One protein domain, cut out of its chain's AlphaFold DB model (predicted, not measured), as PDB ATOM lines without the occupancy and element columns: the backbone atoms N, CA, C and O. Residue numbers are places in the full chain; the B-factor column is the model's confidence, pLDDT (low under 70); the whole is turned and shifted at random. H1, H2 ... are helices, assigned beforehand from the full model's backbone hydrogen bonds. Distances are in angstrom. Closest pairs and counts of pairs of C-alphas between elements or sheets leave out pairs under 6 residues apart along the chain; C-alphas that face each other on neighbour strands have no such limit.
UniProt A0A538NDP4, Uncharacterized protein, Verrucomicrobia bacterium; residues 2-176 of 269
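This is residues 2 to 176 of the 269 residues of an uncharacterized protein of Verrucomicrobia bacterium (UniProt A0A538NDP4). H4 lies between H3 and H5 in an elongated up-and-down bundle of three long helices; H2 crosses H3, and short H1 packs across residues 102 to 113 of H4. The 175 printed residues have five named helices, H1 to H5, and no named strand: all helix. It is only just compact, close to loose: radius of gyration of the C-alphas 18.7 A, spans 57 by 35 by 33 A.

H4, residues 101 to 140, runs 48.6 A from C-alpha 101 at (7.345, -30.490, 76.380). H3, residues 57 to 94, spans 53.0 A; H5, 145 to 173, 40.4 A, ending at (7.322, -14.760, 92.708); H2, 23 to 51, 38.2 A; H1, 5 to 20, 23.1 A.

Closest C-alphas are named. H4, the hub, forms hairpins with H3 (Tyr 85 and Ala 108, 5.1 A; 25 degrees) and H5 (Arg 111 and Thr 171, 5.8 A; 15 degrees). H1 touches H4 about perpendicular, 73 degrees (Ala 15 and Arg 110, 6.5 A). H2 touches H3 at a steep 56 degrees (Ser 38 and Ala 71, 4.2 A). O i to N i+4 pairs within hydrogen-bond range: H1 10 of 12, H2 21 of 25, H3 32 of 34, H4 30 of 36, H5 21 of 25.

The farthest C-alphas, Val 54 and Gly 96, are 59.4 A apart. The printed part has no cut and no long link. Its mean pLDDT is 74.7; residues 140 to 150, among others, are under 70.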
ATOM      1  N   ILE A   2       4.592 -44.314  88.197       45.44
ATOM      2  CA  ILE A   2       5.099 -45.627  88.662       45.44
ATOM      3  C   ILE A   2       6.173 -46.192  87.724       45.44
ATOM      4  O   ILE A   2       7.093 -46.877  88.153       45.44
ATOM      5  N   VAL A   3       6.115 -45.832  86.443       47.28
ATOM      6  CA  VAL A   3       7.185 -46.080  85.474       47.28
ATOM      7  C   VAL A   3       7.971 -44.779  85.313       47.28
ATOM      8  O   VAL A   3       7.362 -43.703  85.309       47.28
ATOM      9  N   ASN A   4       9.304 -44.854  85.206       58.97
ATOM     10  CA  ASN A   4      10.227 -43.724  85.008       58.97
ATOM     11  C   ASN A   4      10.038 -43.046  83.640       58.97
ATOM     12  O   ASN A   4      10.929 -43.012  82.796       58.97
ATOM     13  N   TRP A   5       8.846 -42.500  83.424       53.97
ATOM     14  CA  TRP A   5       8.446 -41.828  82.204       53.97
ATOM     15  C   TRP A   5       9.235 -40.529  82.061       53.97
ATOM     16  O   TRP A   5       9.119 -39.632  82.900       53.97
ATOM     17  N   ARG A   6      10.073 -40.440  81.022       58.88
ATOM     18  CA  ARG A   6      10.874 -39.248  80.678       58.88
ATOM     19  C   ARG A   6      11.753 -38.702  81.826       58.88
ATOM     20  O   ARG A   6      12.041 -37.508  81.878       58.88
ATOM     21  N   GLY A   7      12.182 -39.553  82.765       63.03
ATOM     22  CA  GLY A   7      13.055 -39.148  83.877       63.03
ATOM     23  C   GLY A   7      12.354 -38.395  85.018       63.03
ATOM     24  O   GLY A   7      13.036 -37.778  85.841       63.03
ATOM     25  N   LEU A   8      11.014 -38.438  85.098       64.00
ATOM     26  CA  LEU A   8      10.231 -37.736  86.127       64.00
ATOM     27  C   LEU A   8      10.635 -38.125  87.555       64.00
ATOM     28  O   LEU A   8      10.700 -37.258  88.424       64.00
ATOM     29  N   HIS A   9      10.948 -39.404  87.794       70.12
ATOM     30  CA  HIS A   9      11.405 -39.877  89.104       70.12
ATOM     31  C   HIS A   9      12.737 -39.245  89.493       70.12
ATOM     32  O   HIS A   9      12.877 -38.722  90.596       70.12
ATOM     33  N   GLY A  10      13.696 -39.238  88.566       65.38
ATOM     34  CA  GLY A  10      14.995 -38.609  88.784       65.38
ATOM     35  C   GLY A  10      14.872 -37.099  88.991       65.38
ATOM     36  O   GLY A  10      15.526 -36.547  89.872       65.38
ATOM     37  N   GLY A  11      13.999 -36.436  88.227       66.69
ATOM     38  CA  GLY A  11      13.715 -35.007  88.356       66.69
ATOM     39  C   GLY A  11      13.072 -34.641  89.694       66.69
ATOM     40  O   GLY A  11      13.550 -33.724  90.364       66.69
ATOM     41  N   LEU A  12      12.043 -35.384  90.112       69.38
ATOM     42  CA  LEU A  12      11.363 -35.190  91.394       69.38
ATOM     43  C   LEU A  12      12.302 -35.484  92.568       69.38
ATOM     44  O   LEU A  12      12.425 -34.653  93.462       69.38
ATOM     45  N   LEU A  13      13.020 -36.612  92.551       72.31
ATOM     46  CA  LEU A  13      13.956 -36.976  93.617       72.31
ATOM     47  C   LEU A  13      15.090 -35.950  93.738       72.31
ATOM     48  O   LEU A  13      15.454 -35.557  94.842       72.31
ATOM     49  N   ARG A  14      15.629 -35.466  92.613       73.06
ATOM     50  CA  ARG A  14      16.688 -34.445  92.605       73.06
ATOM     51  C   ARG A  14      16.171 -33.094  93.105       73.06
ATOM     52  O   ARG A  14      16.874 -32.434  93.868       73.06
ATOM     53  N   ALA A  15      14.951 -32.704  92.731       68.00
ATOM     54  CA  ALA A  15      14.303 -31.493  93.237       68.00
ATOM     55  C   ALA A  15      14.019 -31.586  94.748       68.00
ATOM     56  O   ALA A  15      14.363 -30.669  95.493       68.00
ATOM     57  N   LEU A  16      13.478 -32.718  95.208       71.50
ATOM     58  CA  LEU A  16      13.224 -32.989  96.622       71.50
ATOM     59  C   LEU A  16      14.522 -33.011  97.432       71.50
ATOM     60  O   LEU A  16      14.604 -32.344  98.458       71.50
ATOM     61  N   ARG A  17      15.558 -33.717  96.968       75.31
ATOM     62  CA  ARG A  17      16.849 -33.815  97.667       75.31
ATOM     63  C   ARG A  17      17.537 -32.453  97.773       75.31
ATOM     64  O   ARG A  17      18.115 -32.151  98.814       75.31
ATOM     65  N   LYS A  18      17.441 -31.609  96.736       73.44
ATOM     66  CA  LYS A  18      18.025 -30.258  96.743       73.44
ATOM     67  C   LYS A  18      17.408 -29.355  97.819       73.44
ATOM     68  O   LYS A  18      18.108 -28.490  98.334       73.44
ATOM     69  N   ARG A  19      16.131 -29.553  98.165       70.06
ATOM     70  CA  ARG A  19      15.401 -28.698  99.117       70.06
ATOM     71  C   ARG A  19      15.248 -29.312 100.511       70.06
ATOM     72  O   ARG A  19      15.513 -28.643 101.498       70.06
ATOM     73  N   TYR A  20      14.852 -30.577 100.589       70.69
ATOM     74  CA  TYR A  20      14.492 -31.266 101.835       70.69
ATOM     75  C   TYR A  20      15.596 -32.195 102.365       70.69
ATOM     76  O   TYR A  20      15.462 -32.758 103.451       70.69
ATOM     77  N   ARG A  21      16.706 -32.347 101.623       81.12
ATOM     78  CA  ARG A  21      17.872 -33.181 101.973       81.12
ATOM     79  C   ARG A  21      17.442 -34.584 102.411       81.12
ATOM     80  O   ARG A  21      16.960 -35.339 101.582       81.12
ATOM     81  N   PHE A  22      17.594 -34.934 103.686       74.62
ATOM     82  CA  PHE A  22      17.257 -36.258 104.216       74.62
ATOM     83  C   PHE A  22      15.750 -36.569 104.151       74.62
ATOM     84  O   PHE A  22      15.357 -37.673 103.779       74.62
ATOM     85  N   TRP A  23      14.896 -35.570 104.392       76.62
ATOM     86  CA  TRP A  23      13.437 -35.723 104.352       76.62
ATOM     87  C   TRP A  23      12.900 -36.051 102.952       76.62
ATOM     88  O   TRP A  23      11.761 -36.501 102.824       76.62
ATOM     89  N   SER A  24      13.711 -35.897 101.895       76.25
ATOM     90  CA  SER A  24      13.296 -36.225 100.528       76.25
ATOM     91  C   SER A  24      12.893 -37.685 100.367       76.25
ATOM     92  O   SER A  24      11.961 -37.969  99.623       76.25
ATOM     93  N   TYR A  25      13.587 -38.604 101.044       77.06
ATOM     94  CA  TYR A  25      13.302 -40.034 100.923       77.06
ATOM     95  C   TYR A  25      11.972 -40.398 101.573       77.06
ATOM     96  O   TYR A  25      11.196 -41.146 100.988       77.06
ATOM     97  N   PHE A  26      11.686 -39.813 102.735       80.44
ATOM     98  CA  PHE A  26      10.431 -40.026 103.444       80.44
ATOM     99  C   PHE A  26       9.235 -39.484 102.649       80.44
ATOM    100  O   PHE A  26       8.271 -40.207 102.407       80.44
ATOM    101  N   ILE A  27       9.338 -38.247 102.147       77.75
ATOM    102  CA  ILE A  27       8.305 -37.632 101.295       77.75
ATOM    103  C   ILE A  27       8.071 -38.474 100.037       77.75
ATOM    104  O   ILE A  27       6.934 -38.727  99.646       77.75
ATOM    105  N   TYR A  28       9.151 -38.932  99.407       79.81
ATOM    106  CA  TYR A  28       9.079 -39.755  98.207       79.81
ATOM    107  C   TYR A  28       8.436 -41.126  98.468       79.81
ATOM    108  O   TYR A  28       7.628 -41.584  97.664       79.81
ATOM    109  N   PHE A  29       8.735 -41.759  99.603       82.00
ATOM    110  CA  PHE A  29       8.122 -43.027  99.997       82.00
ATOM    111  C   PHE A  29       6.613 -42.887 100.246       82.00
ATOM    112  O   PHE A  29       5.830 -43.679  99.723       82.00
ATOM    113  N   ILE A  30       6.189 -41.834 100.956       83.19
ATOM    114  CA  ILE A  30       4.762 -41.520 101.148       83.19
ATOM    115  C   ILE A  30       4.070 -41.292  99.801       83.19
ATOM    116  O   ILE A  30       2.975 -41.807  99.573       83.19
ATOM    117  N   LEU A  31       4.705 -40.553  98.888       81.81
ATOM    118  CA  LEU A  31       4.191 -40.317  97.537       81.81
ATOM    119  C   LEU A  31       4.014 -41.614  96.736       81.81
ATOM    120  O   LEU A  31       3.027 -41.761  96.020       81.81
ATOM    121  N   LEU A  32       4.943 -42.562  96.863       83.62
ATOM    122  CA  LEU A  32       4.837 -43.864  96.205       83.62
ATOM    123  C   LEU A  32       3.684 -44.698  96.766       83.62
ATOM    124  O   LEU A  32       2.878 -45.211  95.993       83.62
ATOM    125  N   LEU A  33       3.580 -44.803  98.095       85.25
ATOM    126  CA  LEU A  33       2.495 -45.541  98.747       85.25
ATOM    127  C   LEU A  33       1.123 -44.944  98.422       85.25
ATOM    128  O   LEU A  33       0.194 -45.673  98.083       85.25
ATOM    129  N   SER A  34       1.004 -43.618  98.472       84.38
ATOM    130  CA  SER A  34      -0.229 -42.913  98.108       84.38
ATOM    131  C   SER A  34      -0.572 -43.045  96.623       84.38
ATOM    132  O   SER A  34      -1.739 -43.227  96.280       84.38
ATOM    133  N   GLY A  35       0.430 -43.044  95.740       82.88
ATOM    134  CA  GLY A  35       0.238 -43.319  94.315       82.88
ATOM    135  C   GLY A  35      -0.260 -44.740  94.056       82.88
ATOM    136  O   GLY A  35      -1.188 -44.932  93.272       82.88
ATOM    137  N   LEU A  36       0.300 -45.729  94.756       85.38
ATOM    138  CA  LEU A  36      -0.167 -47.111  94.681       85.38
ATOM    139  C   LEU A  36      -1.608 -47.240  95.198       85.38
ATOM    140  O   LEU A  36      -2.443 -47.850  94.534       85.38
ATOM    141  N   ALA A  37      -1.926 -46.611  96.333       84.81
ATOM    142  CA  ALA A  37      -3.282 -46.588  96.877       84.81
ATOM    143  C   ALA A  37      -4.289 -45.957  95.903       84.81
ATOM    144  O   ALA A  37      -5.388 -46.482  95.745       84.81
ATOM    145  N   SER A  38      -3.909 -44.885  95.199       85.62
ATOM    146  CA  SER A  38      -4.759 -44.244  94.187       85.62
ATOM    147  C   SER A  38      -5.069 -45.169  93.000       85.62
ATOM    148  O   SER A  38      -6.198 -45.173  92.515       85.62
ATOM    149  N   LEU A  39      -4.126 -46.025  92.583       85.69
ATOM    150  CA  LEU A  39      -4.386 -47.038  91.550       85.69
ATOM    151  C   LEU A  39      -5.238 -48.209  92.044       85.69
ATOM    152  O   LEU A  39      -6.030 -48.761  91.283       85.69
ATOM    153  N   ILE A  40      -5.076 -48.596  93.308       85.06
ATOM    154  CA  ILE A  40      -5.826 -49.697  93.921       85.06
ATOM    155  C   ILE A  40      -7.272 -49.279  94.229       85.06
ATOM    156  O   ILE A  40      -8.184 -50.100  94.138       85.06
ATOM    157  N   LYS A  41      -7.506 -48.003  94.549       84.50
ATOM    158  CA  LYS A  41      -8.814 -47.430  94.890       84.50
ATOM    159  C   LYS A  41      -9.959 -47.837  93.944       84.50
ATOM    160  O   LYS A  41     -10.941 -48.360  94.462       84.50
ATOM    161  N   PRO A  42      -9.886 -47.692  92.604       81.44
ATOM    162  CA  PRO A  42     -10.970 -48.130  91.718       81.44
ATOM    163  C   PRO A  42     -11.249 -49.637  91.806       81.44
ATOM    164  O   PRO A  42     -12.408 -50.034  91.769       81.44
ATOM    165  N   ILE A  43     -10.219 -50.472  91.985       83.12
ATOM    166  CA  ILE A  43     -10.373 -51.927  92.132       83.12
ATOM    167  C   ILE A  43     -11.077 -52.250  93.452       83.12
ATOM    168  O   ILE A  43     -12.031 -53.024  93.467       83.12
ATOM    169  N   VAL A  44     -10.640 -51.625  94.550       80.56
ATOM    170  CA  VAL A  44     -11.257 -51.787  95.874       80.56
ATOM    171  C   VAL A  44     -12.719 -51.367  95.826       80.56
ATOM    172  O   VAL A  44     -13.578 -52.133  96.241       80.56
ATOM    173  N   PHE A  45     -13.024 -50.199  95.258       79.75
ATOM    174  CA  PHE A  45     -14.393 -49.691  95.191       79.75
ATOM    175  C   PHE A  45     -15.293 -50.508  94.257       79.75
ATOM    176  O   PHE A  45     -16.476 -50.658  94.546       79.75
ATOM    177  N   TRP A  46     -14.741 -51.074  93.181       80.75
ATOM    178  CA  TRP A  46     -15.467 -51.995  92.306       80.75
ATOM    179  C   TRP A  46     -15.797 -53.322  92.998       80.75
ATOM    180  O   TRP A  46     -16.874 -53.870  92.797       80.75
ATOM    181  N   ARG A  47     -14.883 -53.831  93.834       78.25
ATOM    182  CA  ARG A  47     -15.031 -55.100  94.568       78.25
ATOM    183  C   ARG A  47     -15.792 -54.967  95.893       78.25
ATOM    184  O   ARG A  47     -16.193 -55.983  96.453       78.25
ATOM    185  N   LEU A  48     -16.038 -53.747  96.385       75.00
ATOM    186  CA  LEU A  48     -16.792 -53.492  97.624       75.00
ATOM    187  C   LEU A  48     -18.157 -54.213  97.686       75.00
ATOM    188  O   LEU A  48     -18.445 -54.785  98.738       75.00
ATOM    189  N   PRO A  49     -18.988 -54.245  96.620       73.00
ATOM    190  CA  PRO A  49     -20.262 -54.969  96.638       73.00
ATOM    191  C   PRO A  49     -20.092 -56.486  96.785       73.00
ATOM    192  O   PRO A  49     -20.868 -57.118  97.494       73.00
ATOM    193  N   GLU A  50     -19.056 -57.066  96.168       75.19
ATOM    194  CA  GLU A  50     -18.749 -58.502  96.263       75.19
ATOM    195  C   GLU A  50     -18.284 -58.879  97.675       75.19
ATOM    196  O   GLU A  50     -18.648 -59.926  98.209       75.19
ATOM    197  N   TRP A  51     -17.512 -58.001  98.320       71.06
ATOM    198  CA  TRP A  51     -17.059 -58.199  99.697       71.06
ATOM    199  C   TRP A  51     -18.147 -57.907 100.739       71.06
ATOM    200  O   TRP A  51     -18.029 -58.366 101.877       71.06
ATOM    201  N   GLY A  52     -19.225 -57.219 100.343       63.75
ATOM    202  CA  GLY A  52     -20.440 -56.975 101.129       63.75
ATOM    203  C   GLY A  52     -21.113 -58.236 101.669       63.75
ATOM    204  O   GLY A  52     -21.746 -58.181 102.718       63.75
ATOM    205  N   GLY A  53     -20.945 -59.371 100.982       65.75
ATOM    206  CA  GLY A  53     -21.481 -60.666 101.410       65.75
ATOM    207  C   GLY A  53     -20.557 -61.487 102.317       65.75
ATOM    208  O   GLY A  53     -20.996 -62.497 102.856       65.75
ATOM    209  N   VAL A  54     -19.289 -61.086 102.480       71.88
ATOM    210  CA  VAL A  54     -18.248 -61.891 103.157       71.88
ATOM    211  C   VAL A  54     -17.680 -61.189 104.391       71.88
ATOM    212  O   VAL A  54     -17.339 -61.841 105.374       71.88
ATOM    213  N   LEU A  55     -17.572 -59.857 104.360       71.25
ATOM    214  CA  LEU A  55     -17.011 -59.058 105.446       71.25
ATOM    215  C   LEU A  55     -18.095 -58.235 106.158       71.25
ATOM    216  O   LEU A  55     -19.022 -57.746 105.512       71.25
ATOM    217  N   PRO A  56     -17.953 -57.988 107.475       77.31
ATOM    218  CA  PRO A  56     -18.818 -57.054 108.184       77.31
ATOM    219  C   PRO A  56     -18.771 -55.664 107.537       77.31
ATOM    220  O   PRO A  56     -17.690 -55.173 107.198       77.31
ATOM    221  N   ALA A  57     -19.918 -54.982 107.450       72.75
ATOM    222  CA  ALA A  57     -20.027 -53.641 106.861       72.75
ATOM    223  C   ALA A  57     -19.020 -52.634 107.456       72.75
ATOM    224  O   ALA A  57     -18.431 -51.834 106.732       72.75
ATOM    225  N   ALA A  58     -18.741 -52.725 108.760       69.62
ATOM    226  CA  ALA A  58     -17.730 -51.901 109.424       69.62
ATOM    227  C   ALA A  58     -16.303 -52.159 108.900       69.62
ATOM    228  O   ALA A  58     -15.519 -51.223 108.750       69.62
ATOM    229  N   GLY A  59     -15.959 -53.412 108.588       73.00
ATOM    230  CA  GLY A  59     -14.668 -53.771 107.996       73.00
ATOM    231  C   GLY A  59     -14.504 -53.194 106.589       73.00
ATOM    232  O   GLY A  59     -13.453 -52.641 106.269       73.00
ATOM    233  N   LEU A  60     -15.570 -53.234 105.786       75.31
ATOM    234  CA  LEU A  60     -15.592 -52.654 104.440       75.31
ATOM    235  C   LEU A  60     -15.403 -51.139 104.470       75.31
ATOM    236  O   LEU A  60     -14.554 -50.620 103.746       75.31
ATOM    237  N   LEU A  61     -16.121 -50.449 105.362       74.12
ATOM    238  CA  LEU A  61     -16.013 -49.001 105.535       74.12
ATOM    239  C   LEU A  61     -14.610 -48.576 105.989       74.12
ATOM    240  O   LEU A  61     -14.066 -47.600 105.469       74.12
ATOM    241  N   ARG A  62     -13.980 -49.335 106.897       78.81
ATOM    242  CA  ARG A  62     -12.595 -49.095 107.344       78.81
ATOM    243  C   ARG A  62     -11.590 -49.238 106.206       78.81
ATOM    244  O   ARG A  62     -10.734 -48.367 106.041       78.81
ATOM    245  N   ILE A  63     -11.700 -50.303 105.408       78.31
ATOM    246  CA  ILE A  63     -10.820 -50.538 104.254       78.31
ATOM    247  C   ILE A  63     -11.004 -49.421 103.224       78.31
ATOM    248  O   ILE A  63     -10.020 -48.803 102.817       78.31
ATOM    249  N   SER A  64     -12.249 -49.096 102.859       77.31
ATOM    250  CA  SER A  64     -12.524 -48.035 101.885       77.31
ATOM    251  C   SER A  64     -12.047 -46.666 102.365       77.31
ATOM    252  O   SER A  64     -11.422 -45.942 101.594       77.31
ATOM    253  N   ALA A  65     -12.278 -46.320 103.637       77.62
ATOM    254  CA  ALA A  65     -11.872 -45.033 104.197       77.62
ATOM    255  C   ALA A  65     -10.345 -44.903 104.279       77.62
ATOM    256  O   ALA A  65      -9.801 -43.839 103.985       77.62
ATOM    257  N   THR A  66      -9.643 -45.988 104.625       82.56
ATOM    258  CA  THR A  66      -8.174 -46.009 104.697       82.56
ATOM    259  C   THR A  66      -7.560 -45.851 103.311       82.56
ATOM    260  O   THR A  66      -6.701 -44.991 103.112       82.56
ATOM    261  N   VAL A  67      -8.022 -46.637 102.331       84.50
ATOM    262  CA  VAL A  67      -7.533 -46.549 100.947       84.50
ATOM    263  C   VAL A  67      -7.815 -45.167 100.366       84.50
ATOM    264  O   VAL A  67      -6.924 -44.569  99.768       84.50
ATOM    265  N   ASP A  68      -9.012 -44.620 100.592       82.25
ATOM    266  CA  ASP A  68      -9.367 -43.277 100.133       82.25
ATOM    267  C   ASP A  68      -8.500 -42.190 100.789       82.25
ATOM    268  O   ASP A  68      -8.046 -41.266 100.113       82.25
ATOM    269  N   ALA A  69      -8.203 -42.314 102.087       81.81
ATOM    270  CA  ALA A  69      -7.357 -41.357 102.791       81.81
ATOM    271  C   ALA A  69      -5.900 -41.378 102.323       81.81
ATOM    272  O   ALA A  69      -5.299 -40.318 102.142       81.81
ATOM    273  N   VAL A  70      -5.343 -42.564 102.078       85.06
ATOM    274  CA  VAL A  70      -3.971 -42.701 101.581       85.06
ATOM    275  C   VAL A  70      -3.877 -42.262 100.116       85.06
ATOM    276  O   VAL A  70      -2.947 -41.541  99.758       85.06
ATOM    277  N   ALA A  71      -4.860 -42.611  99.278       86.00
ATOM    278  CA  ALA A  71      -4.928 -42.182  97.879       86.00
ATOM    279  C   ALA A  71      -5.020 -40.657  97.733       86.00
ATOM    280  O   ALA A  71      -4.387 -40.073  96.850       86.00
ATOM    281  N   PHE A  72      -5.759 -39.996  98.627       83.56
ATOM    282  CA  PHE A  72      -5.959 -38.551  98.598       83.56
ATOM    283  C   PHE A  72      -4.662 -37.744  98.628       83.56
ATOM    284  O   PHE A  72      -4.566 -36.726  97.947       83.56
ATOM    285  N   ILE A  73      -3.656 -38.194  99.382       84.75
ATOM    286  CA  ILE A  73      -2.351 -37.521  99.458       84.75
ATOM    287  C   ILE A  73      -1.751 -37.388  98.053       84.75
ATOM    288  O   ILE A  73      -1.304 -36.309  97.658       84.75
ATOM    289  N   PHE A  74      -1.784 -38.472  97.276       86.06
ATOM    290  CA  PHE A  74      -1.290 -38.479  95.907       86.06
ATOM    291  C   PHE A  74      -2.195 -37.685  94.972       86.06
ATOM    292  O   PHE A  74      -1.696 -36.847  94.229       86.06
ATOM    293  N   GLU A  75      -3.510 -37.918  95.020       84.38
ATOM    294  CA  GLU A  75      -4.490 -37.230  94.167       84.38
ATOM    295  C   GLU A  75      -4.380 -35.707  94.312       84.38
ATOM    296  O   GLU A  75      -4.346 -34.982  93.316       84.38
ATOM    297  N   TYR A  76      -4.241 -35.223  95.549       83.25
ATOM    298  CA  TYR A  76      -4.075 -33.807  95.839       83.25
ATOM    299  C   TYR A  76      -2.754 -33.268  95.283       83.25
ATOM    300  O   TYR A  76      -2.747 -32.296  94.529       83.25
ATOM    301  N   LEU A  77      -1.622 -33.902  95.613       84.06
ATOM    302  CA  LEU A  77      -0.305 -33.441  95.164       84.06
ATOM    303  C   LEU A  77      -0.157 -33.505  93.640       84.06
ATOM    304  O   LEU A  77       0.424 -32.601  93.039       84.06
ATOM    305  N   PHE A  78      -0.725 -34.530  93.010       83.19
ATOM    306  CA  PHE A  78      -0.792 -34.651  91.561       83.19
ATOM    307  C   PHE A  78      -1.661 -33.548  90.950       83.19
ATOM    308  O   PHE A  78      -1.235 -32.904  89.993       83.19
ATOM    309  N   GLY A  79      -2.824 -33.255  91.536       82.31
ATOM    310  CA  GLY A  79      -3.672 -32.138  91.117       82.31
ATOM    311  C   GLY A  79      -2.937 -30.797  91.169       82.31
ATOM    312  O   GLY A  79      -2.927 -30.056  90.187       82.31
ATOM    313  N   VAL A  80      -2.237 -30.516  92.271       82.69
ATOM    314  CA  VAL A  80      -1.412 -29.305  92.423       82.69
ATOM    315  C   VAL A  80      -0.285 -29.258  91.389       82.69
ATOM    316  O   VAL A  80      -0.011 -28.203  90.817       82.69
ATOM    317  N   TYR A  81       0.362 -30.392  91.110       82.38
ATOM    318  CA  TYR A  81       1.389 -30.479  90.074       82.38
ATOM    319  C   TYR A  81       0.836 -30.143  88.683       82.38
ATOM    320  O   TYR A  81       1.424 -29.323  87.974       82.38
ATOM    321  N   ILE A  82      -0.313 -30.716  88.312       81.62
ATOM    322  CA  ILE A  82      -0.991 -30.419  87.045       81.62
ATOM    323  C   ILE A  82      -1.376 -28.940  86.968       81.62
ATOM    324  O   ILE A  82      -1.145 -28.313  85.940       81.62
ATOM    325  N   GLN A  83      -1.877 -28.342  88.052       80.75
ATOM    326  CA  GLN A  83      -2.167 -26.906  88.089       80.75
ATOM    327  C   GLN A  83      -0.918 -26.056  87.825       80.75
ATOM    328  O   GLN A  83      -0.955 -25.157  86.987       80.75
ATOM    329  N   VAL A  84       0.207 -26.349  88.488       81.81
ATOM    330  CA  VAL A  84       1.474 -25.630  88.262       81.81
ATOM    331  C   VAL A  84       1.948 -25.794  86.817       81.81
ATOM    332  O   VAL A  84       2.415 -24.830  86.204       81.81
ATOM    333  N   TYR A  85       1.805 -26.993  86.251       81.12
ATOM    334  CA  TYR A  85       2.121 -27.255  84.852       81.12
ATOM    335  C   TYR A  85       1.244 -26.421  83.907       81.12
ATOM    336  O   TYR A  85       1.786 -25.693  83.080       81.12
ATOM    337  N   LEU A  86      -0.082 -26.431  84.079       82.31
ATOM    338  CA  LEU A  86      -1.021 -25.657  83.258       82.31
ATOM    339  C   LEU A  86      -0.786 -24.144  83.359       82.31
ATOM    340  O   LEU A  86      -0.808 -23.450  82.344       82.31
ATOM    341  N   ILE A  87      -0.492 -23.628  84.558       78.81
ATOM    342  CA  ILE A  87      -0.105 -22.221  84.747       78.81
ATOM    343  C   ILE A  87       1.162 -21.914  83.943       78.81
ATOM    344  O   ILE A  87       1.238 -20.890  83.269       78.81
ATOM    345  N   THR A  88       2.151 -22.809  83.978       78.75
ATOM    346  CA  THR A  88       3.402 -22.640  83.229       78.75
ATOM    347  C   THR A  88       3.163 -22.663  81.716       78.75
ATOM    348  O   THR A  88       3.705 -21.811  81.014       78.75
ATOM    349  N   VAL A  89       2.328 -23.583  81.217       80.94
ATOM    350  CA  VAL A  89       1.911 -23.647  79.804       80.94
ATOM    351  C   VAL A  89       1.256 -22.331  79.383       80.94
ATOM    352  O   VAL A  89       1.646 -21.742  78.381       80.94
ATOM    353  N   CYS A  90       0.305 -21.830  80.175       78.88
ATOM    354  CA  CYS A  90      -0.391 -20.577  79.893       78.88
ATOM    355  C   CYS A  90       0.576 -19.381  79.862       78.88
ATOM    356  O   CYS A  90       0.532 -18.568  78.944       78.88
ATOM    357  N   LEU A  91       1.511 -19.301  80.815       76.25
ATOM    358  CA  LEU A  91       2.538 -18.254  80.833       76.25
ATOM    359  C   LEU A  91       3.464 -18.312  79.616       76.25
ATOM    360  O   LEU A  91       3.839 -17.263  79.096       76.25
ATOM    361  N   ALA A  92       3.853 -19.512  79.185       78.12
ATOM    362  CA  ALA A  92       4.658 -19.700  77.985       78.12
ATOM    363  C   ALA A  92       3.902 -19.238  76.734       78.12
ATOM    364  O   ALA A  92       4.447 -18.476  75.938       78.12
ATOM    365  N   TRP A  93       2.627 -19.623  76.625       80.75
ATOM    366  CA  TRP A  93       1.752 -19.251  75.517       80.75
ATOM    367  C   TRP A  93       1.531 -17.736  75.427       80.75
ATOM    368  O   TRP A  93       1.764 -17.150  74.375       80.75
ATOM    369  N   VAL A  94       1.193 -17.075  76.541       77.50
ATOM    370  CA  VAL A  94       1.014 -15.608  76.591       77.50
ATOM    371  C   VAL A  94       2.302 -14.863  76.231       77.50
ATOM    372  O   VAL A  94       2.250 -13.787  75.643       77.50
ATOM    373  N   LYS A  95       3.469 -15.420  76.573       77.75
ATOM    374  CA  LYS A  95       4.773 -14.835  76.227       77.75
ATOM    375  C   LYS A  95       5.254 -15.191  74.817       77.75
ATOM    376  O   LYS A  95       6.330 -14.741  74.440       77.75
ATOM    377  N   GLY A  96       4.502 -15.998  74.064       77.12
ATOM    378  CA  GLY A  96       4.881 -16.440  72.721       77.12
ATOM    379  C   GLY A  96       6.114 -17.349  72.683       77.12
ATOM    380  O   GLY A  96       6.760 -17.446  71.646       77.12
ATOM    381  N   VAL A  97       6.474 -17.995  73.799       80.44
ATOM    382  CA  VAL A  97       7.653 -18.870  73.868       80.44
ATOM    383  C   VAL A  97       7.223 -20.316  73.638       80.44
ATOM    384  O   VAL A  97       6.482 -20.884  74.442       80.44
ATOM    385  N   SER A  98       7.713 -20.931  72.564       71.50
ATOM    386  CA  SER A  98       7.580 -22.371  72.340       71.50
ATOM    387  C   SER A  98       8.624 -23.118  73.171       71.50
ATOM    388  O   SER A  98       9.822 -22.940  72.961       71.50
ATOM    389  N   PHE A  99       8.183 -23.960  74.106       68.19
ATOM    390  CA  PHE A  99       9.060 -24.886  74.826       68.19
ATOM    391  C   PHE A  99       8.865 -26.300  74.292       68.19
ATOM    392  O   PHE A  99       7.734 -26.713  74.035       68.19
ATOM    393  N   GLU A 100       9.940 -27.081  74.227       76.06
ATOM    394  CA  GLU A 100       9.799 -28.531  74.141       76.06
ATOM    395  C   GLU A 100       9.109 -29.048  75.414       76.06
ATOM    396  O   GLU A 100       9.446 -28.644  76.534       76.06
ATOM    397  N   GLU A 101       8.154 -29.973  75.266       70.50
ATOM    398  CA  GLU A 101       7.345 -30.490  76.380       70.50
ATOM    399  C   GLU A 101       8.203 -30.923  77.581       70.50
ATOM    400  O   GLU A 101       7.869 -30.645  78.735       70.50
ATOM    401  N   GLY A 102       9.338 -31.583  77.319       72.69
ATOM    402  CA  GLY A 102      10.255 -32.073  78.349       72.69
ATOM    403  C   GLY A 102      10.905 -30.963  79.183       72.69
ATOM    404  O   GLY A 102      11.134 -31.142  80.383       72.69
ATOM    405  N   GLU A 103      11.175 -29.803  78.590       76.81
ATOM    406  CA  GLU A 103      11.724 -28.648  79.303       76.81
ATOM    407  C   GLU A 103      10.677 -27.981  80.183       76.81
ATOM    408  O   GLU A 103      10.945 -27.685  81.352       76.81
ATOM    409  N   LEU A 104       9.461 -27.850  79.653       77.62
ATOM    410  CA  LEU A 104       8.319 -27.310  80.374       77.62
ATOM    411  C   LEU A 104       7.982 -28.167  81.599       77.62
ATOM    412  O   LEU A 104       7.785 -27.643  82.695       77.62
ATOM    413  N   PHE A 105       8.017 -29.496  81.451       74.12
ATOM    414  CA  PHE A 105       7.839 -30.433  82.562       74.12
ATOM    415  C   PHE A 105       8.904 -30.263  83.650       74.12
ATOM    416  O   PHE A 105       8.578 -30.235  84.842       74.12
ATOM    417  N   ARG A 106      10.182 -30.123  83.273       74.81
ATOM    418  CA  ARG A 106      11.278 -29.897  84.232       74.81
ATOM    419  C   ARG A 106      11.144 -28.551  84.937       74.81
ATOM    420  O   ARG A 106      11.410 -28.466  86.138       74.81
ATOM    421  N   PHE A 107      10.724 -27.512  84.223       77.38
ATOM    422  CA  PHE A 107      10.475 -26.196  84.801       77.38
ATOM    423  C   PHE A 107       9.298 -26.225  85.785       77.38
ATOM    424  O   PHE A 107       9.448 -25.779  86.926       77.38
ATOM    425  N   ALA A 108       8.172 -26.828  85.394       77.75
ATOM    426  CA  ALA A 108       7.012 -27.014  86.259       77.75
ATOM    427  C   ALA A 108       7.373 -27.825  87.512       77.75
ATOM    428  O   ALA A 108       6.974 -27.459  88.610       77.75
ATOM    429  N   MET A 109       8.213 -28.861  87.389       77.19
ATOM    430  CA  MET A 109       8.699 -29.642  88.534       77.19
ATOM    431  C   MET A 109       9.528 -28.801  89.518       77.19
ATOM    432  O   MET A 109       9.389 -28.938  90.736       77.19
ATOM    433  N   ARG A 110      10.367 -27.885  89.017       76.50
ATOM    434  CA  ARG A 110      11.104 -26.943  89.878       76.50
ATOM    435  C   ARG A 110      10.141 -26.013  90.613       76.50
ATOM    436  O   ARG A 110      10.284 -25.859  91.820       76.50
ATOM    437  N   ARG A 111       9.147 -25.446  89.923       76.38
ATOM    438  CA  ARG A 111       8.123 -24.569  90.525       76.38
ATOM    439  C   ARG A 111       7.245 -25.314  91.530       76.38
ATOM    440  O   ARG A 111       7.009 -24.811  92.625       76.38
ATOM    441  N   PHE A 112       6.869 -26.550  91.219       78.19
ATOM    442  CA  PHE A 112       6.121 -27.427  92.112       78.19
ATOM    443  C   PHE A 112       6.848 -27.635  93.440       78.19
ATOM    444  O   PHE A 112       6.205 -27.599  94.477       78.19
ATOM    445  N   SER A 113       8.182 -27.744  93.450       73.75
ATOM    446  CA  SER A 113       8.937 -27.878  94.707       73.75
ATOM    447  C   SER A 113       8.786 -26.686  95.669       73.75
ATOM    448  O   SER A 113       8.968 -26.863  96.870       73.75
ATOM    449  N   TYR A 114       8.434 -25.490  95.173       72.50
ATOM    450  CA  TYR A 114       8.099 -24.327  96.011       72.50
ATOM    451  C   TYR A 114       6.683 -24.400  96.563       72.50
ATOM    452  O   TYR A 114       6.459 -24.065  97.722       72.50
ATOM    453  N   VAL A 115       5.749 -24.888  95.752       77.50
ATOM    454  CA  VAL A 115       4.355 -25.086  96.154       77.50
ATOM    455  C   VAL A 115       4.208 -26.300  97.076       77.50
ATOM    456  O   VAL A 115       3.312 -26.317  97.912       77.50
ATOM    457  N   LEU A 116       5.100 -27.289  96.976       78.94
ATOM    458  CA  LEU A 116       5.026 -28.557  97.701       78.94
ATOM    459  C   LEU A 116       5.027 -28.379  99.221       78.94
ATOM    460  O   LEU A 116       4.339 -29.119  99.911       78.94
ATOM    461  N   GLU A 117       5.758 -27.397  99.743       78.88
ATOM    462  CA  GLU A 117       5.780 -27.095 101.179       78.88
ATOM    463  C   GLU A 117       4.382 -26.715 101.685       78.88
ATOM    464  O   GLU A 117       3.886 -27.264 102.666       78.88
ATOM    465  N   TRP A 118       3.709 -25.833 100.949       77.75
ATOM    466  CA  TRP A 118       2.350 -25.401 101.245       77.75
ATOM    467  C   TRP A 118       1.314 -26.485 100.956       77.75
ATOM    468  O   TRP A 118       0.431 -26.735 101.769       77.75
ATOM    469  N   ALA A 119       1.444 -27.171  99.820       80.69
ATOM    470  CA  ALA A 119       0.579 -28.285  99.462       80.69
ATOM    471  C   ALA A 119       0.665 -29.408 100.503       80.69
ATOM    472  O   ALA A 119      -0.362 -29.967 100.862       80.69
ATOM    473  N   GLY A 120       1.853 -29.680 101.046       81.25
ATOM    474  CA  GLY A 120       2.056 -30.617 102.146       81.25
ATOM    475  C   GLY A 120       1.325 -30.192 103.418       81.25
ATOM    476  O   GLY A 120       0.630 -31.012 104.009       81.25
ATOM    477  N   ILE A 121       1.402 -28.912 103.804       81.38
ATOM    478  CA  ILE A 121       0.634 -28.378 104.944       81.38
ATOM    479  C   ILE A 121      -0.861 -28.564 104.710       81.38
ATOM    480  O   ILE A 121      -1.546 -29.081 105.588       81.38
ATOM    481  N   VAL A 122      -1.375 -28.197 103.534       80.25
ATOM    482  CA  VAL A 122      -2.803 -28.364 103.238       80.25
ATOM    483  C   VAL A 122      -3.202 -29.834 103.241       80.25
ATOM    484  O   VAL A 122      -4.245 -30.155 103.801       80.25
ATOM    485  N   VAL A 123      -2.379 -30.743 102.713       83.25
ATOM    486  CA  VAL A 123      -2.625 -32.192 102.793       83.25
ATOM    487  C   VAL A 123      -2.677 -32.658 104.241       83.25
ATOM    488  O   VAL A 123      -3.615 -33.362 104.602       83.25
ATOM    489  N   VAL A 124      -1.718 -32.260 105.080       83.56
ATOM    490  CA  VAL A 124      -1.677 -32.646 106.497       83.56
ATOM    491  C   VAL A 124      -2.899 -32.104 107.229       83.56
ATOM    492  O   VAL A 124      -3.609 -32.874 107.864       83.56
ATOM    493  N   VAL A 125      -3.206 -30.815 107.082       81.56
ATOM    494  CA  VAL A 125      -4.371 -30.180 107.710       81.56
ATOM    495  C   VAL A 125      -5.669 -30.829 107.230       81.56
ATOM    496  O   VAL A 125      -6.503 -31.189 108.050       81.56
ATOM    497  N   SER A 126      -5.824 -31.065 105.927       78.38
ATOM    498  CA  SER A 126      -7.009 -31.739 105.371       78.38
ATOM    499  C   SER A 126      -7.120 -33.180 105.870       78.38
ATOM    500  O   SER A 126      -8.209 -33.660 106.169       78.38
ATOM    501  N   THR A 127      -5.993 -33.881 105.998       80.62
ATOM    502  CA  THR A 127      -5.971 -35.248 106.528       80.62
ATOM    503  C   THR A 127      -6.378 -35.258 107.996       80.62
ATOM    504  O   THR A 127      -7.205 -36.075 108.377       80.62
ATOM    505  N   LEU A 128      -5.864 -34.331 108.805       80.38
ATOM    506  CA  LEU A 128      -6.153 -34.241 110.237       80.38
ATOM    507  C   LEU A 128      -7.567 -33.741 110.547       80.38
ATOM    508  O   LEU A 128      -8.164 -34.212 111.506       80.38
ATOM    509  N   ILE A 129      -8.090 -32.793 109.767       74.50
ATOM    510  CA  ILE A 129      -9.391 -32.164 110.033       74.50
ATOM    511  C   ILE A 129     -10.540 -32.949 109.406       74.50
ATOM    512  O   ILE A 129     -11.609 -32.987 109.989       74.50
ATOM    513  N   VAL A 130     -10.346 -33.560 108.235       71.31
ATOM    514  CA  VAL A 130     -11.449 -34.197 107.492       71.31
ATOM    515  C   VAL A 130     -11.351 -35.714 107.551       71.31
ATOM    516  O   VAL A 130     -12.310 -36.419 107.842       71.31
ATOM    517  N   ARG A 131     -10.170 -36.260 107.255       75.12
ATOM    518  CA  ARG A 131     -10.037 -37.707 107.036       75.12
ATOM    519  C   ARG A 131      -9.796 -38.476 108.323       75.12
ATOM    520  O   ARG A 131     -10.287 -39.591 108.451       75.12
ATOM    521  N   LEU A 132      -9.073 -37.894 109.274       75.31
ATOM    522  CA  LEU A 132      -8.804 -38.510 110.564       75.31
ATOM    523  C   LEU A 132     -10.086 -38.665 111.397       75.31
ATOM    524  O   LEU A 132     -10.295 -39.777 111.873       75.31
ATOM    525  N   PRO A 133     -10.985 -37.665 111.518       71.88
ATOM    526  CA  PRO A 133     -12.264 -37.865 112.194       71.88
ATOM    527  C   PRO A 133     -13.099 -38.940 111.506       71.88
ATOM    528  O   PRO A 133     -13.594 -39.840 112.175       71.88
ATOM    529  N   LEU A 134     -13.163 -38.933 110.170       70.44
ATOM    530  CA  LEU A 134     -13.868 -39.962 109.406       70.44
ATOM    531  C   LEU A 134     -13.314 -41.373 109.688       70.44
ATOM    532  O   LEU A 134     -14.074 -42.313 109.911       70.44
ATOM    533  N   LEU A 135     -11.987 -41.528 109.727       73.69
ATOM    534  CA  LEU A 135     -11.336 -42.787 110.097       73.69
ATOM    535  C   LEU A 135     -11.657 -43.170 111.547       73.69
ATOM    536  O   LEU A 135     -12.052 -44.304 111.797       73.69
ATOM    537  N   LEU A 136     -11.554 -42.238 112.495       71.19
ATOM    538  CA  LEU A 136     -11.875 -42.483 113.902       71.19
ATOM    539  C   LEU A 136     -13.343 -42.878 114.096       71.19
ATOM    540  O   LEU A 136     -13.618 -43.785 114.876       71.19
ATOM    541  N   ALA A 137     -14.275 -42.290 113.345       70.25
ATOM    542  CA  ALA A 137     -15.680 -42.687 113.358       70.25
ATOM    543  C   ALA A 137     -15.842 -44.166 112.976       70.25
ATOM    544  O   ALA A 137     -16.528 -44.911 113.671       70.25
ATOM    545  N   TYR A 138     -15.150 -44.623 111.928       68.25
ATOM    546  CA  TYR A 138     -15.232 -46.015 111.474       68.25
ATOM    547  C   TYR A 138     -14.437 -47.002 112.341       68.25
ATOM    548  O   TYR A 138     -14.829 -48.167 112.474       68.25
ATOM    549  N   PHE A 139     -13.314 -46.584 112.928       71.94
ATOM    550  CA  PHE A 139     -12.462 -47.450 113.749       71.94
ATOM    551  C   PHE A 139     -12.907 -47.522 115.215       71.94
ATOM    552  O   PHE A 139     -12.832 -48.601 115.802       71.94
ATOM    553  N   MET A 140     -13.408 -46.424 115.783       68.25
ATOM    554  CA  MET A 140     -13.756 -46.303 117.204       68.25
ATOM    555  C   MET A 140     -15.260 -46.125 117.480       68.25
ATOM    556  O   MET A 140     -15.629 -46.023 118.645       68.25
ATOM    557  N   ASN A 141     -16.131 -46.117 116.457       65.06
ATOM    558  CA  ASN A 141     -17.590 -45.942 116.602       65.06
ATOM    559  C   ASN A 141     -17.975 -44.718 117.459       65.06
ATOM    560  O   ASN A 141     -18.901 -44.779 118.265       65.06
ATOM    561  N   ILE A 142     -17.253 -43.603 117.309       61.62
ATOM    562  CA  ILE A 142     -17.534 -42.375 118.063       61.62
ATOM    563  C   ILE A 142     -18.830 -41.741 117.515       61.62
ATOM    564  O   ILE A 142     -18.872 -41.404 116.327       61.62
ATOM    565  N   PRO A 143     -19.886 -41.567 118.334       56.28
ATOM    566  CA  PRO A 143     -21.120 -40.916 117.899       56.28
ATOM    567  C   PRO A 143     -20.897 -39.413 117.640       56.28
ATOM    568  O   PRO A 143     -20.090 -38.776 118.310       56.28
ATOM    569  N   GLY A 144     -21.613 -38.842 116.663       61.91
ATOM    570  CA  GLY A 144     -21.614 -37.395 116.377       61.91
ATOM    571  C   GLY A 144     -20.509 -36.879 115.445       61.91
ATOM    572  O   GLY A 144     -20.474 -35.694 115.136       61.91
ATOM    573  N   VAL A 145     -19.614 -37.732 114.930       58.94
ATOM    574  CA  VAL A 145     -18.526 -37.278 114.032       58.94
ATOM    575  C   VAL A 145     -19.051 -36.744 112.690       58.94
ATOM    576  O   VAL A 145     -18.506 -35.792 112.138       58.94
ATOM    577  N   LEU A 146     -20.151 -37.307 112.182       58.91
ATOM    578  CA  LEU A 146     -20.799 -36.842 110.950       58.91
ATOM    579  C   LEU A 146     -21.427 -35.443 111.100       58.91
ATOM    580  O   LEU A 146     -21.580 -34.747 110.097       58.91
ATOM    581  N   ASP A 147     -21.718 -34.992 112.324       60.72
ATOM    582  CA  ASP A 147     -22.301 -33.666 112.578       60.72
ATOM    583  C   ASP A 147     -21.284 -32.531 112.373       60.72
ATOM    584  O   ASP A 147     -21.662 -31.377 112.166       60.72
ATOM    585  N   TYR A 148     -19.984 -32.851 112.342       62.81
ATOM    586  CA  TYR A 148     -18.906 -31.897 112.064       62.81
ATOM    587  C   TYR A 148     -18.635 -31.700 110.562       62.81
ATOM    588  O   TYR A 148     -17.949 -30.743 110.190       62.81
ATOM    589  N   LEU A 149     -19.234 -32.516 109.682       65.56
ATOM    590  CA  LEU A 149     -19.093 -32.412 108.220       65.56
ATOM    591  C   LEU A 149     -19.346 -30.998 107.650       65.56
ATOM    592  O   LEU A 149     -18.638 -30.603 106.718       65.56
ATOM    593  N   PRO A 150     -20.329 -30.205 108.132       69.94
ATOM    594  CA  PRO A 150     -20.529 -28.839 107.648       69.94
ATOM    595  C   PRO A 150     -19.357 -27.916 108.001       69.94
ATOM    596  O   PRO A 150     -18.905 -27.142 107.157       69.94
ATOM    597  N   ILE A 151     -18.825 -28.032 109.221       71.25
ATOM    598  CA  ILE A 151     -17.687 -27.233 109.695       71.25
ATOM    599  C   ILE A 151     -16.427 -27.616 108.914       71.25
ATOM    600  O   ILE A 151     -15.712 -26.737 108.432       71.25
ATOM    601  N   GLU A 152     -16.196 -28.912 108.696       67.94
ATOM    602  CA  GLU A 152     -15.099 -29.415 107.862       67.94
ATOM    603  C   GLU A 152     -15.131 -28.810 106.452       67.94
ATOM    604  O   GLU A 152     -14.109 -28.348 105.941       67.94
ATOM    605  N   ARG A 153     -16.312 -28.740 105.823       71.00
ATOM    606  CA  ARG A 153     -16.482 -28.144 104.487       71.00
ATOM    607  C   ARG A 153     -16.179 -26.649 104.466       71.00
ATOM    608  O   ARG A 153     -15.592 -26.172 103.490       71.00
ATOM    609  N   ILE A 154     -16.543 -25.918 105.518       73.38
ATOM    610  CA  ILE A 154     -16.223 -24.490 105.658       73.38
ATOM    611  C   ILE A 154     -14.709 -24.304 105.780       73.38
ATOM    612  O   ILE A 154     -14.129 -23.501 105.046       73.38
ATOM    613  N   VAL A 155     -14.055 -25.090 106.642       72.81
ATOM    614  CA  VAL A 155     -12.597 -25.048 106.825       72.81
ATOM    615  C   VAL A 155     -11.881 -25.368 105.514       72.81
ATOM    616  O   VAL A 155     -11.004 -24.614 105.098       72.81
ATOM    617  N   MET A 156     -12.295 -26.424 104.813       70.94
ATOM    618  CA  MET A 156     -11.730 -26.794 103.514       70.94
ATOM    619  C   MET A 156     -11.919 -25.700 102.465       70.94
ATOM    620  O   MET A 156     -10.984 -25.392 101.731       70.94
ATOM    621  N   SER A 157     -13.092 -25.072 102.411       70.88
ATOM    622  CA  SER A 157     -13.355 -23.976 101.472       70.88
ATOM    623  C   SER A 157     -12.456 -22.769 101.757       70.88
ATOM    624  O   SER A 157     -11.856 -22.218 100.836       70.88
ATOM    625  N   GLY A 158     -12.281 -22.408 103.033       73.44
ATOM    626  CA  GLY A 158     -11.345 -21.361 103.449       73.44
ATOM    627  C   GLY A 158      -9.892 -21.696 103.097       73.44
ATOM    628  O   GLY A 158      -9.175 -20.850 102.557       73.44
ATOM    629  N   LEU A 159      -9.474 -22.945 103.331       73.06
ATOM    630  CA  LEU A 159      -8.147 -23.431 102.952       73.06
ATOM    631  C   LEU A 159      -7.933 -23.362 101.440       73.06
ATOM    632  O   LEU A 159      -6.878 -22.903 101.028       73.06
ATOM    633  N   ILE A 160      -8.916 -23.746 100.621       72.75
ATOM    634  CA  ILE A 160      -8.830 -23.694  99.152       72.75
ATOM    635  C   ILE A 160      -8.704 -22.248  98.651       72.75
ATOM    636  O   ILE A 160      -7.849 -21.961  97.812       72.75
ATOM    637  N   ILE A 161      -9.494 -21.315  99.188       71.81
ATOM    638  CA  ILE A 161      -9.429 -19.896  98.798       71.81
ATOM    639  C   ILE A 161      -8.058 -19.301  99.137       71.81
ATOM    640  O   ILE A 161      -7.414 -18.683  98.282       71.81
ATOM    641  N   GLY A 162      -7.576 -19.533 100.362       71.88
ATOM    642  CA  GLY A 162      -6.236 -19.107 100.765       71.88
ATOM    643  C   GLY A 162      -5.144 -19.801  99.950       71.88
ATOM    644  O   GLY A 162      -4.153 -19.172  99.562       71.88
ATOM    645  N   PHE A 163      -5.356 -21.082  99.630       73.44
ATOM    646  CA  PHE A 163      -4.428 -21.908  98.875       73.44
ATOM    647  C   PHE A 163      -4.134 -21.308  97.510       73.44
ATOM    648  O   PHE A 163      -2.966 -21.202  97.159       73.44
ATOM    649  N   CYS A 164      -5.140 -20.835  96.782       71.12
ATOM    650  CA  CYS A 164      -4.943 -20.370  95.412       71.12
ATOM    651  C   CYS A 164      -4.139 -19.070  95.318       71.12
ATOM    652  O   CYS A 164      -3.227 -18.967  94.499       71.12
ATOM    653  N   SER A 165      -4.383 -18.107  96.205       71.19
ATOM    654  CA  SER A 165      -3.568 -16.886  96.293       71.19
ATOM    655  C   SER A 165      -2.125 -17.165  96.724       71.19
ATOM    656  O   SER A 165      -1.187 -16.624  96.139       71.19
ATOM    657  N   VAL A 166      -1.926 -18.047  97.713       73.56
ATOM    658  CA  VAL A 166      -0.584 -18.418  98.190       73.56
ATOM    659  C   VAL A 166       0.163 -19.220  97.124       73.56
ATOM    660  O   VAL A 166       1.325 -18.937  96.846       73.56
ATOM    661  N   GLN A 167      -0.504 -20.170  96.467       71.50
ATOM    662  CA  GLN A 167       0.055 -20.984  95.389       71.50
ATOM    663  C   GLN A 167       0.510 -20.118  94.218       71.50
ATOM    664  O   GLN A 167       1.579 -20.373  93.668       71.50
ATOM    665  N   ILE A 168      -0.241 -19.083  93.851       70.25
ATOM    666  CA  ILE A 168       0.156 -18.184  92.766       70.25
ATOM    667  C   ILE A 168       1.325 -17.290  93.158       70.25
ATOM    668  O   ILE A 168       2.254 -17.172  92.360       70.25
ATOM    669  N   SER A 169       1.355 -16.749  94.381       69.25
ATOM    670  CA  SER A 169       2.536 -16.016  94.854       69.25
ATOM    671  C   SER A 169       3.783 -16.911  94.856       69.25
ATOM    672  O   SER A 169       4.812 -16.555  94.285       69.25
ATOM    673  N   LEU A 170       3.671 -18.136  95.384       67.88
ATOM    674  CA  LEU A 170       4.766 -19.112  95.397       67.88
ATOM    675  C   LEU A 170       5.208 -19.516  93.985       67.88
ATOM    676  O   LEU A 170       6.403 -19.636  93.720       67.88
ATOM    677  N   THR A 171       4.255 -19.715  93.071       64.25
ATOM    678  CA  THR A 171       4.537 -20.148  91.697       64.25
ATOM    679  C   THR A 171       5.178 -19.028  90.881       64.25
ATOM    680  O   THR A 171       6.132 -19.290  90.145       64.25
ATOM    681  N   LEU A 172       4.696 -17.788  91.001       65.31
ATOM    682  CA  LEU A 172       5.145 -16.662  90.177       65.31
ATOM    683  C   LEU A 172       6.362 -15.945  90.769       65.31
ATOM    684  O   LEU A 172       7.344 -15.736  90.055       65.31
ATOM    685  N   HIS A 173       6.334 -15.626  92.062       65.31
ATOM    686  CA  HIS A 173       7.322 -14.760  92.708       65.31
ATOM    687  C   HIS A 173       8.463 -15.520  93.405       65.31
ATOM    688  O   HIS A 173       9.404 -14.889  93.878       65.31
ATOM    689  N   ASN A 174       8.438 -16.865  93.433       60.31
ATOM    690  CA  ASN A 174       9.446 -17.699  94.116       60.31
ATOM    691  C   ASN A 174       9.689 -17.282  95.584       60.31
ATOM    692  O   ASN A 174      10.795 -17.436  96.109       60.31
ATOM    693  N   GLU A 175       8.678 -16.728  96.252       66.69
ATOM    694  CA  GLU A 175       8.818 -16.257  97.627       66.69
ATOM    695  C   GLU A 175       8.871 -17.413  98.634       66.69
ATOM    696  O   GLU A 175       8.488 -18.551  98.351       66.69
ATOM    697  N   SER A 176       9.342 -17.126  99.850       76.06
ATOM    698  CA  SER A 176       9.207 -18.065 100.961       76.06
ATOM    699  C   SER A 176       7.752 -18.146 101.428       76.06
ATOM    700  O   SER A 176       7.018 -17.156 101.393       76.06
TER     701      SER A 176